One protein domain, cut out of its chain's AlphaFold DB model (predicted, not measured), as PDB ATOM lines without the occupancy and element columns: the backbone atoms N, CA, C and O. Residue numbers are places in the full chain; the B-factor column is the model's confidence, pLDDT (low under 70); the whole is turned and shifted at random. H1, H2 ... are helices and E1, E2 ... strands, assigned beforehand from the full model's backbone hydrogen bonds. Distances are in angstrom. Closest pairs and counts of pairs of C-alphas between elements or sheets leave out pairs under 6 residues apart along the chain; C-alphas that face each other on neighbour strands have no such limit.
ATOM      1  N   ILE A  25       2.204  -8.185 -87.941       94.25
ATOM      2  CA  ILE A  25       1.689  -8.422 -89.285       94.25
ATOM      3  C   ILE A  25       0.193  -8.704 -89.173       94.25
ATOM      4  O   ILE A  25      -0.221  -9.659 -88.508       94.25
ATOM      5  N   GLU A  26      -0.611  -7.901 -89.861       94.00
ATOM      6  CA  GLU A  26      -2.061  -8.050 -89.920       94.00
ATOM      7  C   GLU A  26      -2.486  -8.586 -91.288       94.00
ATOM      8  O   GLU A  26      -2.121  -8.044 -92.331       94.00
ATOM      9  N   ILE A  27      -3.262  -9.665 -91.293       96.62
ATOM     10  CA  ILE A  27      -3.670 -10.362 -92.507       96.62
ATOM     11  C   ILE A  27      -5.188 -10.432 -92.525       96.62
ATOM     12  O   ILE A  27      -5.802 -11.102 -91.698       96.62
ATOM     13  N   GLY A  28      -5.799  -9.774 -93.501       95.00
ATOM     14  CA  GLY A  28      -7.241  -9.782 -93.677       95.00
ATOM     15  C   GLY A  28      -7.667  -8.942 -94.870       95.00
ATOM     16  O   GLY A  28      -6.851  -8.560 -95.709       95.00
ATOM     17  N   LYS A  29      -8.971  -8.686 -94.966       94.62
ATOM     18  CA  LYS A  29      -9.548  -7.830 -96.005       94.62
ATOM     19  C   LYS A  29     -10.131  -6.577 -95.381       94.62
ATOM     20  O   LYS A  29     -10.844  -6.658 -94.379       94.62
ATOM     21  N   THR A  30      -9.874  -5.443 -96.012       92.94
ATOM     22  CA  THR A  30     -10.563  -4.183 -95.743       92.94
ATOM     23  C   THR A  30     -11.569  -3.893 -96.849       92.94
ATOM     24  O   THR A  30     -11.504  -4.460 -97.944       92.94
ATOM     25  N   LYS A  31     -12.529  -3.023 -96.549       92.19
ATOM     26  CA  LYS A  31     -13.423  -2.436 -97.538       92.19
ATOM     27  C   LYS A  31     -13.435  -0.926 -97.361       92.19
ATOM     28  O   LYS A  31     -13.634  -0.445 -96.250       92.19
ATOM     29  N   ASP A  32     -13.243  -0.219 -98.467       91.50
ATOM     30  CA  ASP A  32     -13.303   1.238 -98.509       91.50
ATOM     31  C   ASP A  32     -14.749   1.695 -98.687       91.50
ATOM     32  O   ASP A  32     -15.550   1.063 -99.387       91.50
ATOM     33  N   THR A  33     -15.094   2.803 -98.048       90.38
ATOM     34  CA  THR A  33     -16.411   3.421 -98.153       90.38
ATOM     35  C   THR A  33     -16.330   4.904 -97.780       90.38
ATOM     36  O   THR A  33     -15.249   5.444 -97.532       90.38
ATOM     37  N   THR A  34     -17.471   5.579 -97.797       88.06
ATOM     38  CA  THR A  34     -17.602   6.990 -97.451       88.06
ATOM     39  C   THR A  34     -18.775   7.178 -96.508       88.06
ATOM     40  O   THR A  34     -19.759   6.443 -96.579       88.06
ATOM     41  N   TYR A  35     -18.673   8.167 -95.630       85.25
ATOM     42  CA  TYR A  35     -19.842   8.737 -94.973       85.25
ATOM     43  C   TYR A  35     -19.940  10.217 -95.322       85.25
ATOM     44  O   TYR A  35     -18.954  10.852 -95.709       85.25
ATOM     45  N   ILE A  36     -21.158  10.742 -95.242       82.38
ATOM     46  CA  ILE A  36     -21.470  12.111 -95.631       82.38
ATOM     47  C   ILE A  36     -21.788  12.894 -94.367       82.38
ATOM     48  O   ILE A  36     -22.743  12.588 -93.656       82.38
ATOM     49  N   TRP A  37     -21.012  13.941 -94.125       81.81
ATOM     50  CA  TRP A  37     -21.340  14.955 -93.141       81.81
ATOM     51  C   TRP A  37     -22.423  15.865 -93.706       81.81
ATOM     52  O   TRP A  37     -22.236  16.461 -94.774       81.81
ATOM     53  N   CYS A  38     -23.525  16.048 -92.979       73.38
ATOM     54  CA  CYS A  38     -24.440  17.132 -93.305       73.38
ATOM     55  C   CYS A  38     -23.973  18.432 -92.638       73.38
ATOM     56  O   CYS A  38     -23.955  18.606 -91.421       73.38
ATOM     57  N   SER A  39     -23.552  19.357 -93.495       72.75
ATOM     58  CA  SER A  39     -23.213  20.737 -93.170       72.75
ATOM     59  C   SER A  39     -23.909  21.657 -94.187       72.75
ATOM     60  O   SER A  39     -24.637  21.175 -95.057       72.75
ATOM     61  N   ILE A  40     -23.677  22.975 -94.125       77.12
ATOM     62  CA  ILE A  40     -24.156  23.922 -95.155       77.12
ATOM     63  C   ILE A  40     -23.709  23.475 -96.560       77.12
ATOM     64  O   ILE A  40     -24.407  23.700 -97.547       77.12
ATOM     65  N   THR A  41     -22.555  22.812 -96.656       79.44
ATOM     66  CA  THR A  41     -22.094  22.124 -97.864       79.44
ATOM     67  C   THR A  41     -21.731  20.680 -97.506       79.44
ATOM     68  O   THR A  41     -20.821  20.483 -96.698       79.44
ATOM     69  N   PRO A  42     -22.422  19.663 -98.052       80.62
ATOM     70  CA  PRO A  42     -22.109  18.269 -97.758       80.62
ATOM     71  C   PRO A  42     -20.636  17.954 -98.023       80.62
ATOM     72  O   PRO A  42     -20.080  18.374 -99.039       80.62
ATOM     73  N   TYR A  43     -20.019  17.225 -97.098       82.88
ATOM     74  CA  TYR A  43     -18.629  16.793 -97.202       82.88
ATOM     75  C   TYR A  43     -18.558  15.276 -97.057       82.88
ATOM     76  O   TYR A  43     -19.193  14.704 -96.174       82.88
ATOM     77  N   GLU A  44     -17.809  14.628 -97.944       87.75
ATOM     78  CA  GLU A  44     -17.599  13.183 -97.930       87.75
ATOM     79  C   GLU A  44     -16.255  12.859 -97.296       87.75
ATOM     80  O   GLU A  44     -15.218  13.309 -97.788       87.75
ATOM     81  N   ASP A  45     -16.275  12.002 -96.279       85.62
ATOM     82  CA  ASP A  45     -15.064  11.434 -95.707       85.62
ATOM     83  C   ASP A  45     -14.912   9.971 -96.096       85.62
ATOM     84  O   ASP A  45     -15.797   9.139 -95.882       85.62
ATOM     85  N   LYS A  46     -13.753   9.660 -96.677       90.06
ATOM     86  CA  LYS A  46     -13.359   8.302 -97.056       90.06
ATOM     87  C   LYS A  46     -12.730   7.600 -95.867       90.06
ATOM     88  O   LYS A  46     -11.841   8.145 -95.221       90.06
ATOM     89  N   TYR A  47     -13.130   6.359 -95.644       87.88
ATOM     90  CA  TYR A  47     -12.515   5.491 -94.648       87.88
ATOM     91  C   TYR A  47     -12.550   4.039 -95.114       87.88
ATOM     92  O   TYR A  47     -13.198   3.695 -96.106       87.88
ATOM     93  N   SER A  48     -11.840   3.181 -94.392       89.31
ATOM     94  CA  SER A  48     -11.864   1.742 -94.607       89.31
ATOM     95  C   SER A  48     -12.146   1.019 -93.300       89.31
ATOM     96  O   SER A  48     -11.846   1.520 -92.217       89.31
ATOM     97  N   TYR A  49     -12.763  -0.154 -93.400       89.62
ATOM     98  CA  TYR A  49     -13.078  -0.994 -92.250       89.62
ATOM     99  C   TYR A  49     -12.716  -2.453 -92.531       89.62
ATOM    100  O   TYR A  49     -12.717  -2.912 -93.679       89.62
ATOM    101  N   ARG A  50     -12.385  -3.197 -91.476       92.25
ATOM    102  CA  ARG A  50     -11.998  -4.614 -91.550       92.25
ATOM    103  C   ARG A  50     -13.227  -5.494 -91.824       92.25
ATOM    104  O   ARG A  50     -14.291  -5.266 -91.262       92.25
ATOM    105  N   ILE A  51     -13.118  -6.514 -92.673       91.50
ATOM    106  CA  ILE A  51     -14.210  -7.469 -92.924       91.50
ATOM    107  C   ILE A  51     -13.739  -8.918 -92.883       91.50
ATOM    108  O   ILE A  51     -12.634  -9.245 -93.320       91.50
ATOM    109  N   GLY A  52     -14.624  -9.800 -92.420       92.81
ATOM    110  CA  GLY A  52     -14.393 -11.240 -92.430       92.81
ATOM    111  C   GLY A  52     -13.277 -11.662 -91.478       92.81
ATOM    112  O   GLY A  52     -13.096 -11.066 -90.417       92.81
ATOM    113  N   ASN A  53     -12.561 -12.725 -91.842       96.81
ATOM    114  CA  ASN A  53     -11.522 -13.309 -90.996       96.81
ATOM    115  C   ASN A  53     -10.233 -12.494 -91.055       96.81
ATOM    116  O   ASN A  53      -9.767 -12.144 -92.141       96.81
ATOM    117  N   TRP A  54      -9.666 -12.248 -89.881       96.75
ATOM    118  CA  TRP A  54      -8.418 -11.534 -89.680       96.75
ATOM    119  C   TRP A  54      -7.484 -12.332 -88.792       96.75
ATOM    120  O   TRP A  54      -7.912 -12.937 -87.812       96.75
ATOM    121  N   GLU A  55      -6.200 -12.278 -89.116       97.38
ATOM    122  CA  GLU A  55      -5.138 -12.933 -88.374       97.38
ATOM    123  C   GLU A  55      -4.016 -11.939 -88.071       97.38
ATOM    124  O   GLU A  55      -3.591 -11.178 -88.937       97.38
ATOM    125  N   PHE A  56      -3.530 -11.970 -86.835       95.19
ATOM    126  CA  PHE A  56      -2.452 -11.126 -86.334       95.19
ATOM    127  C   PHE A  56      -1.276 -12.017 -85.968       95.19
ATOM    128  O   PHE A  56      -1.446 -12.996 -85.230       95.19
ATOM    129  N   ARG A  57      -0.087 -11.694 -86.475       94.88
ATOM    130  CA  ARG A  57       1.136 -12.466 -86.241       94.88
ATOM    131  C   ARG A  57       2.317 -11.575 -85.891       94.88
ATOM    132  O   ARG A  57       2.338 -10.407 -86.252       94.88
ATOM    133  N   THR A  58       3.331 -12.140 -85.249       91.62
ATOM    134  CA  THR A  58       4.665 -11.520 -85.250       91.62
ATOM    135  C   THR A  58       5.339 -11.674 -86.608       91.62
ATOM    136  O   THR A  58       4.928 -12.497 -87.431       91.62
ATOM    137  N   GLU A  59       6.434 -10.942 -86.805       89.94
ATOM    138  CA  GLU A  59       7.364 -11.133 -87.926       89.94
ATOM    139  C   GLU A  59       7.869 -12.583 -88.028       89.94
ATOM    140  O   GLU A  59       7.890 -13.159 -89.115       89.94
ATOM    141  N   ASP A  60       8.126 -13.230 -86.887       89.12
ATOM    142  CA  ASP A  60       8.489 -14.654 -86.799       89.12
ATOM    143  C   ASP A  60       7.312 -15.615 -87.076       89.12
ATOM    144  O   ASP A  60       7.391 -16.816 -86.818       89.12
ATOM    145  N   SER A  61       6.190 -15.103 -87.590       89.44
ATOM    146  CA  SER A  61       4.993 -15.864 -87.960       89.44
ATOM    147  C   SER A  61       4.264 -16.562 -86.803       89.44
ATOM    148  O   SER A  61       3.399 -17.408 -87.056       89.44
ATOM    149  N   LEU A  62       4.540 -16.196 -85.545       91.50
ATOM    150  CA  LEU A  62       3.773 -16.678 -84.394       91.50
ATOM    151  C   LEU A  62       2.399 -16.009 -84.381       91.50
ATOM    152  O   LEU A  62       2.298 -14.788 -84.467       91.50
ATOM    153  N   LYS A  63       1.335 -16.807 -84.248       94.38
ATOM    154  CA  LYS A  63      -0.036 -16.291 -84.140       94.38
ATOM    155  C   LYS A  63      -0.226 -15.557 -82.817       94.38
ATOM    156  O   LYS A  63       0.142 -16.088 -81.777       94.38
ATOM    157  N   ILE A  64      -0.840 -14.380 -82.876       94.75
ATOM    158  CA  ILE A  64      -1.242 -13.567 -81.721       94.75
ATOM    159  C   ILE A  64      -2.752 -13.678 -81.529       94.75
ATOM    160  O   ILE A  64      -3.216 -14.015 -80.440       94.75
ATOM    161  N   ALA A  65      -3.509 -13.418 -82.596       95.88
ATOM    162  CA  ALA A  65      -4.965 -13.425 -82.592       95.88
ATOM    163  C   ALA A  65      -5.523 -13.856 -83.954       95.88
ATOM    164  O   ALA A  65      -4.892 -13.644 -84.989       95.88
ATOM    165  N   ASN A  66      -6.705 -14.461 -83.951       97.69
ATOM    166  CA  ASN A  66      -7.445 -14.824 -85.154       97.69
ATOM    167  C   ASN A  66      -8.937 -14.800 -84.847       97.69
ATOM    168  O   ASN A  66      -9.364 -15.355 -83.833       97.69
ATOM    169  N   GLY A  67      -9.729 -14.209 -85.729       96.19
ATOM    170  CA  GLY A  67     -11.173 -14.184 -85.572       96.19
ATOM    171  C   GLY A  67     -11.861 -13.432 -86.692       96.19
ATOM    172  O   GLY A  67     -11.240 -13.028 -87.674       96.19
ATOM    173  N   THR A  68     -13.172 -13.270 -86.558       94.56
ATOM    174  CA  THR A  68     -14.003 -12.615 -87.571       94.56
ATOM    175  C   THR A  68     -14.441 -11.240 -87.083       94.56
ATOM    176  O   THR A  68     -15.007 -11.120 -85.993       94.56
ATOM    177  N   TYR A  69     -14.225 -10.214 -87.906       92.62
ATOM    178  CA  TYR A  69     -14.874  -8.919 -87.724       92.62
ATOM    179  C   TYR A  69     -16.297  -8.958 -88.261       92.62
ATOM    180  O   TYR A  69     -16.546  -9.392 -89.389       92.62
ATOM    181  N   ASN A  70     -17.206  -8.427 -87.454       87.94
ATOM    182  CA  ASN A  70     -18.528  -8.018 -87.887       87.94
ATOM    183  C   ASN A  70     -18.534  -6.500 -88.074       87.94
ATOM    184  O   ASN A  70     -17.619  -5.785 -87.652       87.94
ATOM    185  N   VAL A  71     -19.579  -6.010 -88.724       87.50
ATOM    186  CA  VAL A  71     -19.744  -4.592 -89.019       87.50
ATOM    187  C   VAL A  71     -21.165  -4.215 -88.668       87.50
ATOM    188  O   VAL A  71     -22.092  -4.964 -88.976       87.50
ATOM    189  N   PHE A  72     -21.329  -3.071 -88.024       86.88
ATOM    190  CA  PHE A  72     -22.635  -2.503 -87.737       86.88
ATOM    191  C   PHE A  72     -22.664  -1.049 -88.191       86.88
ATOM    192  O   PHE A  72     -21.629  -0.388 -88.245       86.88
ATOM    193  N   MET A  73     -23.854  -0.576 -88.547       87.12
ATOM    194  CA  MET A  73     -24.077   0.840 -88.797       87.12
ATOM    195  C   MET A  73     -24.194   1.547 -87.450       87.12
ATOM    196  O   MET A  73     -24.955   1.105 -86.586       87.12
ATOM    197  N   ASN A  74     -23.434   2.615 -87.268       86.56
ATOM    198  CA  ASN A  74     -23.520   3.488 -86.116       86.56
ATOM    199  C   ASN A  74     -23.974   4.875 -86.577       86.56
ATOM    200  O   ASN A  74     -23.532   5.354 -87.619       86.56
ATOM    201  N   GLU A  75     -24.847   5.506 -85.799       86.88
ATOM    202  CA  GLU A  75     -25.376   6.843 -86.059       86.88
ATOM    203  C   GLU A  75     -24.804   7.801 -85.009       86.88
ATOM    204  O   GLU A  75     -24.947   7.571 -83.805       86.88
ATOM    205  N   ILE A  76     -24.138   8.868 -85.450       83.69
ATOM    206  CA  ILE A  76     -23.603   9.904 -84.562       83.69
ATOM    207  C   ILE A  76     -24.392  11.189 -84.748       83.69
ATOM    208  O   ILE A  76     -24.507  11.711 -85.853       83.69
ATOM    209  N   TRP A  77     -24.849  11.737 -83.625       82.62
ATOM    210  CA  TRP A  77     -25.383  13.087 -83.526       82.62
ATOM    211  C   TRP A  77     -24.265  14.042 -83.115       82.62
ATOM    212  O   TRP A  77     -23.886  14.097 -81.944       82.62
ATOM    213  N   ASP A  78     -23.725  14.786 -84.078       69.44
ATOM    214  CA  ASP A  78     -22.740  15.835 -83.805       69.44
ATOM    215  C   ASP A  78     -23.405  17.224 -83.716       69.44
ATOM    216  O   ASP A  78     -24.578  17.424 -84.044       69.44
ATOM    217  N   LYS A  79     -22.641  18.224 -83.270       64.25
ATOM    218  CA  LYS A  79     -23.068  19.611 -83.029       64.25
ATOM    219  C   LYS A  79     -23.614  20.332 -84.271       64.25
ATOM    220  O   LYS A  79     -24.152  21.427 -84.131       64.25
ATOM    221  N   GLY A  80     -23.480  19.742 -85.463       64.44
ATOM    222  CA  GLY A  80     -23.998  20.254 -86.736       64.44
ATOM    223  C   GLY A  80     -25.518  20.140 -86.912       64.44
ATOM    224  O   GLY A  80     -26.057  20.726 -87.847       64.44
ATOM    225  N   GLY A  81     -26.220  19.440 -86.012       71.12
ATOM    226  CA  GLY A  81     -27.688  19.399 -85.990       71.12
ATOM    227  C   GLY A  81     -28.333  18.358 -86.912       71.12
ATOM    228  O   GLY A  81     -29.556  18.342 -87.032       71.12
ATOM    229  N   CYS A  82     -27.543  17.477 -87.527       77.94
ATOM    230  CA  CYS A  82     -28.022  16.291 -88.229       77.94
ATOM    231  C   CYS A  82     -27.198  15.059 -87.813       77.94
ATOM    232  O   CYS A  82     -26.014  15.203 -87.484       77.94
ATOM    233  N   PRO A  83     -27.795  13.859 -87.830       84.44
ATOM    234  CA  PRO A  83     -27.044  12.630 -87.669       84.44
ATOM    235  C   PRO A  83     -26.295  12.267 -88.955       84.44
ATOM    236  O   PRO A  83     -26.756  12.565 -90.060       84.44
ATOM    237  N   TYR A  84     -25.171  11.571 -88.812       82.69
ATOM    238  CA  TYR A  84     -24.531  10.851 -89.913       82.69
ATOM    239  C   TYR A  84     -24.287   9.392 -89.528       82.69
ATOM    240  O   TYR A  84     -24.053   9.065 -88.361       82.69
ATOM    241  N   GLU A  85     -24.337   8.517 -90.528       86.00
ATOM    242  CA  GLU A  85     -24.133   7.082 -90.366       86.00
ATOM    243  C   GLU A  85     -22.739   6.671 -90.841       86.00
ATOM    244  O   GLU A  85     -22.274   7.109 -91.894       86.00
ATOM    245  N   TYR A  86     -22.078   5.791 -90.094       86.31
ATOM    246  CA  TYR A  86     -20.835   5.155 -90.518       86.31
ATOM    247  C   TYR A  86     -20.791   3.690 -90.081       86.31
ATOM    248  O   TYR A  86     -21.430   3.274 -89.115       86.31
ATOM    249  N   LEU A  87     -20.032   2.886 -90.816       88.56
ATOM    250  CA  LEU A  87     -19.812   1.481 -90.527       88.56
ATOM    251  C   LEU A  87     -18.654   1.339 -89.554       88.56
ATOM    252  O   LEU A  87     -17.551   1.831 -89.787       88.56
ATOM    253  N   GLU A  88     -18.904   0.605 -88.483       86.50
ATOM    254  CA  GLU A  88     -17.939   0.394 -87.424       86.50
ATOM    255  C   GLU A  88     -17.628  -1.088 -87.254       86.50
ATOM    256  O   GLU A  88     -18.501  -1.959 -87.343       86.50
ATOM    257  N   ASN A  89     -16.351  -1.380 -87.011       88.56
ATOM    258  CA  ASN A  89     -15.909  -2.724 -86.699       88.56
ATOM    259  C   ASN A  89     -16.399  -3.159 -85.313       88.56
ATOM    260  O   ASN A  89     -16.283  -2.434 -84.331       88.56
ATOM    261  N   SER A  90     -16.912  -4.384 -85.229       87.25
ATOM    262  CA  SER A  90     -17.215  -5.067 -83.969       87.25
ATOM    263  C   SER A  90     -16.630  -6.470 -83.974       87.25
ATOM    264  O   SER A  90     -16.491  -7.104 -85.024       87.25
ATOM    265  N   ILE A  91     -16.341  -6.982 -82.781       88.19
ATOM    266  CA  ILE A  91     -15.954  -8.375 -82.592       88.19
ATOM    267  C   ILE A  91     -16.839  -9.047 -81.544       88.19
ATOM    268  O   ILE A  91     -17.348  -8.413 -80.623       88.19
ATOM    269  N   ASP A  92     -17.018 -10.353 -81.708       88.88
ATOM    270  CA  ASP A  92     -17.577 -11.245 -80.693       88.88
ATOM    271  C   ASP A  92     -16.410 -12.049 -80.129       88.88
ATOM    272  O   ASP A  92     -15.852 -12.882 -80.841       88.88
ATOM    273  N   LEU A  93     -16.028 -11.804 -78.874       88.94
ATOM    274  CA  LEU A  93     -14.857 -12.442 -78.265       88.94
ATOM    275  C   LEU A  93     -14.925 -13.975 -78.271       88.94
ATOM    276  O   LEU A  93     -13.880 -14.617 -78.255       88.94
ATOM    277  N   ASN A  94     -16.117 -14.576 -78.355       90.12
ATOM    278  CA  ASN A  94     -16.259 -16.032 -78.448       90.12
ATOM    279  C   ASN A  94     -15.847 -16.587 -79.820       90.12
ATOM    280  O   ASN A  94     -15.582 -17.780 -79.951       90.12
ATOM    281  N   LYS A  95     -15.792 -15.732 -80.846       92.12
ATOM    282  CA  LYS A  95     -15.327 -16.060 -82.204       92.12
ATOM    283  C   LYS A  95     -13.864 -15.682 -82.431       92.12
ATOM    284  O   LYS A  95     -13.394 -15.728 -83.567       92.12
ATOM    285  N   TRP A  96     -13.168 -15.278 -81.371       94.81
ATOM    286  CA  TRP A  96     -11.770 -14.891 -81.414       94.81
ATOM    287  C   TRP A  96     -10.926 -15.827 -80.567       94.81
ATOM    288  O   TRP A  96     -11.274 -16.207 -79.451       94.81
ATOM    289  N   GLU A  97      -9.779 -16.185 -81.116       97.31
ATOM    290  CA  GLU A  97      -8.783 -17.011 -80.462       97.31
ATOM    291  C   GLU A  97      -7.507 -16.196 -80.288       97.31
ATOM    292  O   GLU A  97      -7.119 -15.438 -81.178       97.31
ATOM    293  N   PHE A  98      -6.854 -16.365 -79.140       95.56
ATOM    294  CA  PHE A  98      -5.632 -15.651 -78.780       95.56
ATOM    295  C   PHE A  98      -4.578 -16.646 -78.327       95.56
ATOM    296  O   PHE A  98      -4.903 -17.635 -77.666       95.56
ATOM    297  N   TRP A  99      -3.319 -16.384 -78.660       95.38
ATOM    298  CA  TRP A  99      -2.200 -17.264 -78.342       95.38
ATOM    299  C   TRP A  99      -1.122 -16.527 -77.562       95.38
ATOM    300  O   TRP A  99      -0.870 -15.345 -77.781       95.38
ATOM    301  N   ASN A 100      -0.466 -17.248 -76.658       91.44
ATOM    302  CA  ASN A 100       0.752 -16.791 -76.009       91.44
ATOM    303  C   ASN A 100       2.006 -17.070 -76.843       91.44
ATOM    304  O   ASN A 100       1.955 -17.760 -77.861       91.44
ATOM    305  N   SER A 101       3.156 -16.553 -76.401       88.94
ATOM    306  CA  SER A 101       4.427 -16.681 -77.135       88.94
ATOM    307  C   SER A 101       4.922 -18.124 -77.265       88.94
ATOM    308  O   SER A 101       5.837 -18.409 -78.032       88.94
ATOM    309  N   LYS A 102       4.301 -19.056 -76.536       90.25
ATOM    310  CA  LYS A 102       4.539 -20.500 -76.626       90.25
ATOM    311  C   LYS A 102       3.575 -21.200 -77.590       90.25
ATOM    312  O   LYS A 102       3.584 -22.426 -77.658       90.25
ATOM    313  N   GLY A 103       2.714 -20.458 -78.289       90.31
ATOM    314  CA  GLY A 103       1.718 -21.001 -79.213       90.31
ATOM    315  C   GLY A 103       0.532 -21.682 -78.524       90.31
ATOM    316  O   GLY A 103      -0.166 -22.479 -79.147       90.31
ATOM    317  N   GLN A 104       0.282 -21.397 -77.244       93.75
ATOM    318  CA  GLN A 104      -0.840 -21.954 -76.487       93.75
ATOM    319  C   GLN A 104      -2.009 -20.973 -76.485       93.75
ATOM    320  O   GLN A 104      -1.802 -19.776 -76.289       93.75
ATOM    321  N   LYS A 105      -3.236 -21.479 -76.656       95.56
ATOM    322  CA  LYS A 105      -4.441 -20.648 -76.567       95.56
ATOM    323  C   LYS A 105      -4.611 -20.101 -75.150       95.56
ATOM    324  O   LYS A 105      -4.539 -20.859 -74.183       95.56
ATOM    325  N   ILE A 106      -4.861 -18.803 -75.039       94.31
ATOM    326  CA  ILE A 106      -5.069 -18.099 -73.772       94.31
ATOM    327  C   ILE A 106      -6.293 -17.187 -73.854       94.31
ATOM    328  O   ILE A 106      -6.813 -16.908 -74.931       94.31
ATOM    329  N   LYS A 107      -6.741 -16.690 -72.698       92.88
ATOM    330  CA  LYS A 107      -7.650 -15.539 -72.671       92.88
ATOM    331  C   LYS A 107      -6.891 -14.283 -73.120       92.88
ATOM    332  O   LYS A 107      -5.713 -14.156 -72.773       92.88
ATOM    333  N   PRO A 108      -7.538 -13.357 -73.847       91.62
ATOM    334  CA  PRO A 108      -6.874 -12.153 -74.322       91.62
ATOM    335  C   PRO A 108      -6.423 -11.265 -73.162       91.62
ATOM    336  O   PRO A 108      -7.117 -11.116 -72.154       91.62
ATOM    337  N   THR A 109      -5.264 -10.636 -73.330       89.94
ATOM    338  CA  THR A 109      -4.830  -9.525 -72.478       89.94
ATOM    339  C   THR A 109      -5.411  -8.212 -72.998       89.94
ATOM    340  O   THR A 109      -5.797  -8.121 -74.163       89.94
ATOM    341  N   LYS A 110      -5.409  -7.155 -72.176       86.94
ATOM    342  CA  LYS A 110      -5.839  -5.815 -72.611       86.94
ATOM    343  C   LYS A 110      -5.124  -5.363 -73.894       86.94
ATOM    344  O   LYS A 110      -5.769  -4.876 -74.809       86.94
ATOM    345  N   LYS A 111      -3.816  -5.615 -73.995       87.12
ATOM    346  CA  LYS A 111      -3.010  -5.236 -75.164       87.12
ATOM    347  C   LYS A 111      -3.374  -6.027 -76.426       87.12
ATOM    348  O   LYS A 111      -3.348  -5.484 -77.522       87.12
ATOM    349  N   MET A 112      -3.761  -7.297 -76.279       90.19
ATOM    350  CA  MET A 112      -4.303  -8.085 -77.395       90.19
ATOM    351  C   MET A 112      -5.677  -7.575 -77.839       90.19
ATOM    352  O   MET A 112      -5.965  -7.607 -79.028       90.19
ATOM    353  N   LEU A 113      -6.505  -7.096 -76.904       89.44
ATOM    354  CA  LEU A 113      -7.798  -6.482 -77.224       89.44
ATOM    355  C   LEU A 113      -7.637  -5.135 -77.941       89.44
ATOM    356  O   LEU A 113      -8.374  -4.863 -78.882       89.44
ATOM    357  N   GLU A 114      -6.659  -4.324 -77.531       87.31
ATOM    358  CA  GLU A 114      -6.300  -3.070 -78.211       87.31
ATOM    359  C   GLU A 114      -5.795  -3.331 -79.640       87.31
ATOM    360  O   GLU A 114      -6.163  -2.609 -80.559       87.31
ATOM    361  N   LEU A 115      -5.016  -4.399 -79.855       88.06
ATOM    362  CA  LEU A 115      -4.514  -4.784 -81.181       88.06
ATOM    363  C   LEU A 115      -5.638  -5.136 -82.170       88.06
ATOM    364  O   LEU A 115      -5.582  -4.780 -83.347       88.06
ATOM    365  N   VAL A 116      -6.665  -5.843 -81.699       89.44
ATOM    366  CA  VAL A 116      -7.826  -6.217 -82.524       89.44
ATOM    367  C   VAL A 116      -8.883  -5.106 -82.584       89.44
ATOM    368  O   VAL A 116     -10.006  -5.361 -83.007       89.44
ATOM    369  N   ASP A 117      -8.518  -3.889 -82.162       71.19
ATOM    370  CA  ASP A 117      -9.298  -2.650 -82.251       71.19
ATOM    371  C   ASP A 117     -10.781  -2.835 -81.901       71.19
ATOM    372  O   ASP A 117     -11.697  -2.627 -82.702       71.19
TER     373      ASP A 117
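AT A GLANCE: This is residues 25 to 117 of the 127 residues of an uncharacterized protein of Flavobacteriaceae bacterium (UniProt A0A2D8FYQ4). Two long twisted hairpins, E1 with E2 and E3 with E4, run side by side as a rod, joined into one sheet by residues 51 to 57 of E2 and 63 to 69 of E3. The short helix H1 grazes this sheet. The printed part has 93 residues, in order E1 E2 E3 E4 H1; the antiparallel sheet, E1 - E2 - E3 - E4, is a meander, each strand neighbouring the one before. It is mostly strand and loose, radius of gyration of the C-alphas 16.9 A, spans 56 by 21 by 18 A.

IN THESE COORDINATES: E1, residues 25 to 37, starts at C-alpha 25 (1.689, -8.422, -89.285) and is 33.0 A long. E2 is residues 43 to 58, 38.6 A; E3 63 to 77, 38.8 A; E4 83 to 99, 40.0 A. H1, residues 110 to 115, 8.7 A, ends at C-alpha 115 (-4.514, -4.784, -81.181).

HOW THE PARTS SIT: The sheet is twisted. N 33 and O 47 of E1 and E2 are 2.9 A apart, N 54 and O 67 of E2 and E3 2.8 A, N 74 and O 86 of E3 and E4 2.8 A, each within hydrogen-bond range. The closest C-alphas of E1 and E4, Tyr 35 and Tyr 86, are 5.8 A apart. H1 only grazes the sheet with residues 112 to 115; its O i to N i+4 pairs are within range.

THE WHOLE: C-alphas 40 and 102 are farthest apart, 56.0 A. The printed part has no cut and no long link; pLDDT is under 70 at residues 78 to 80.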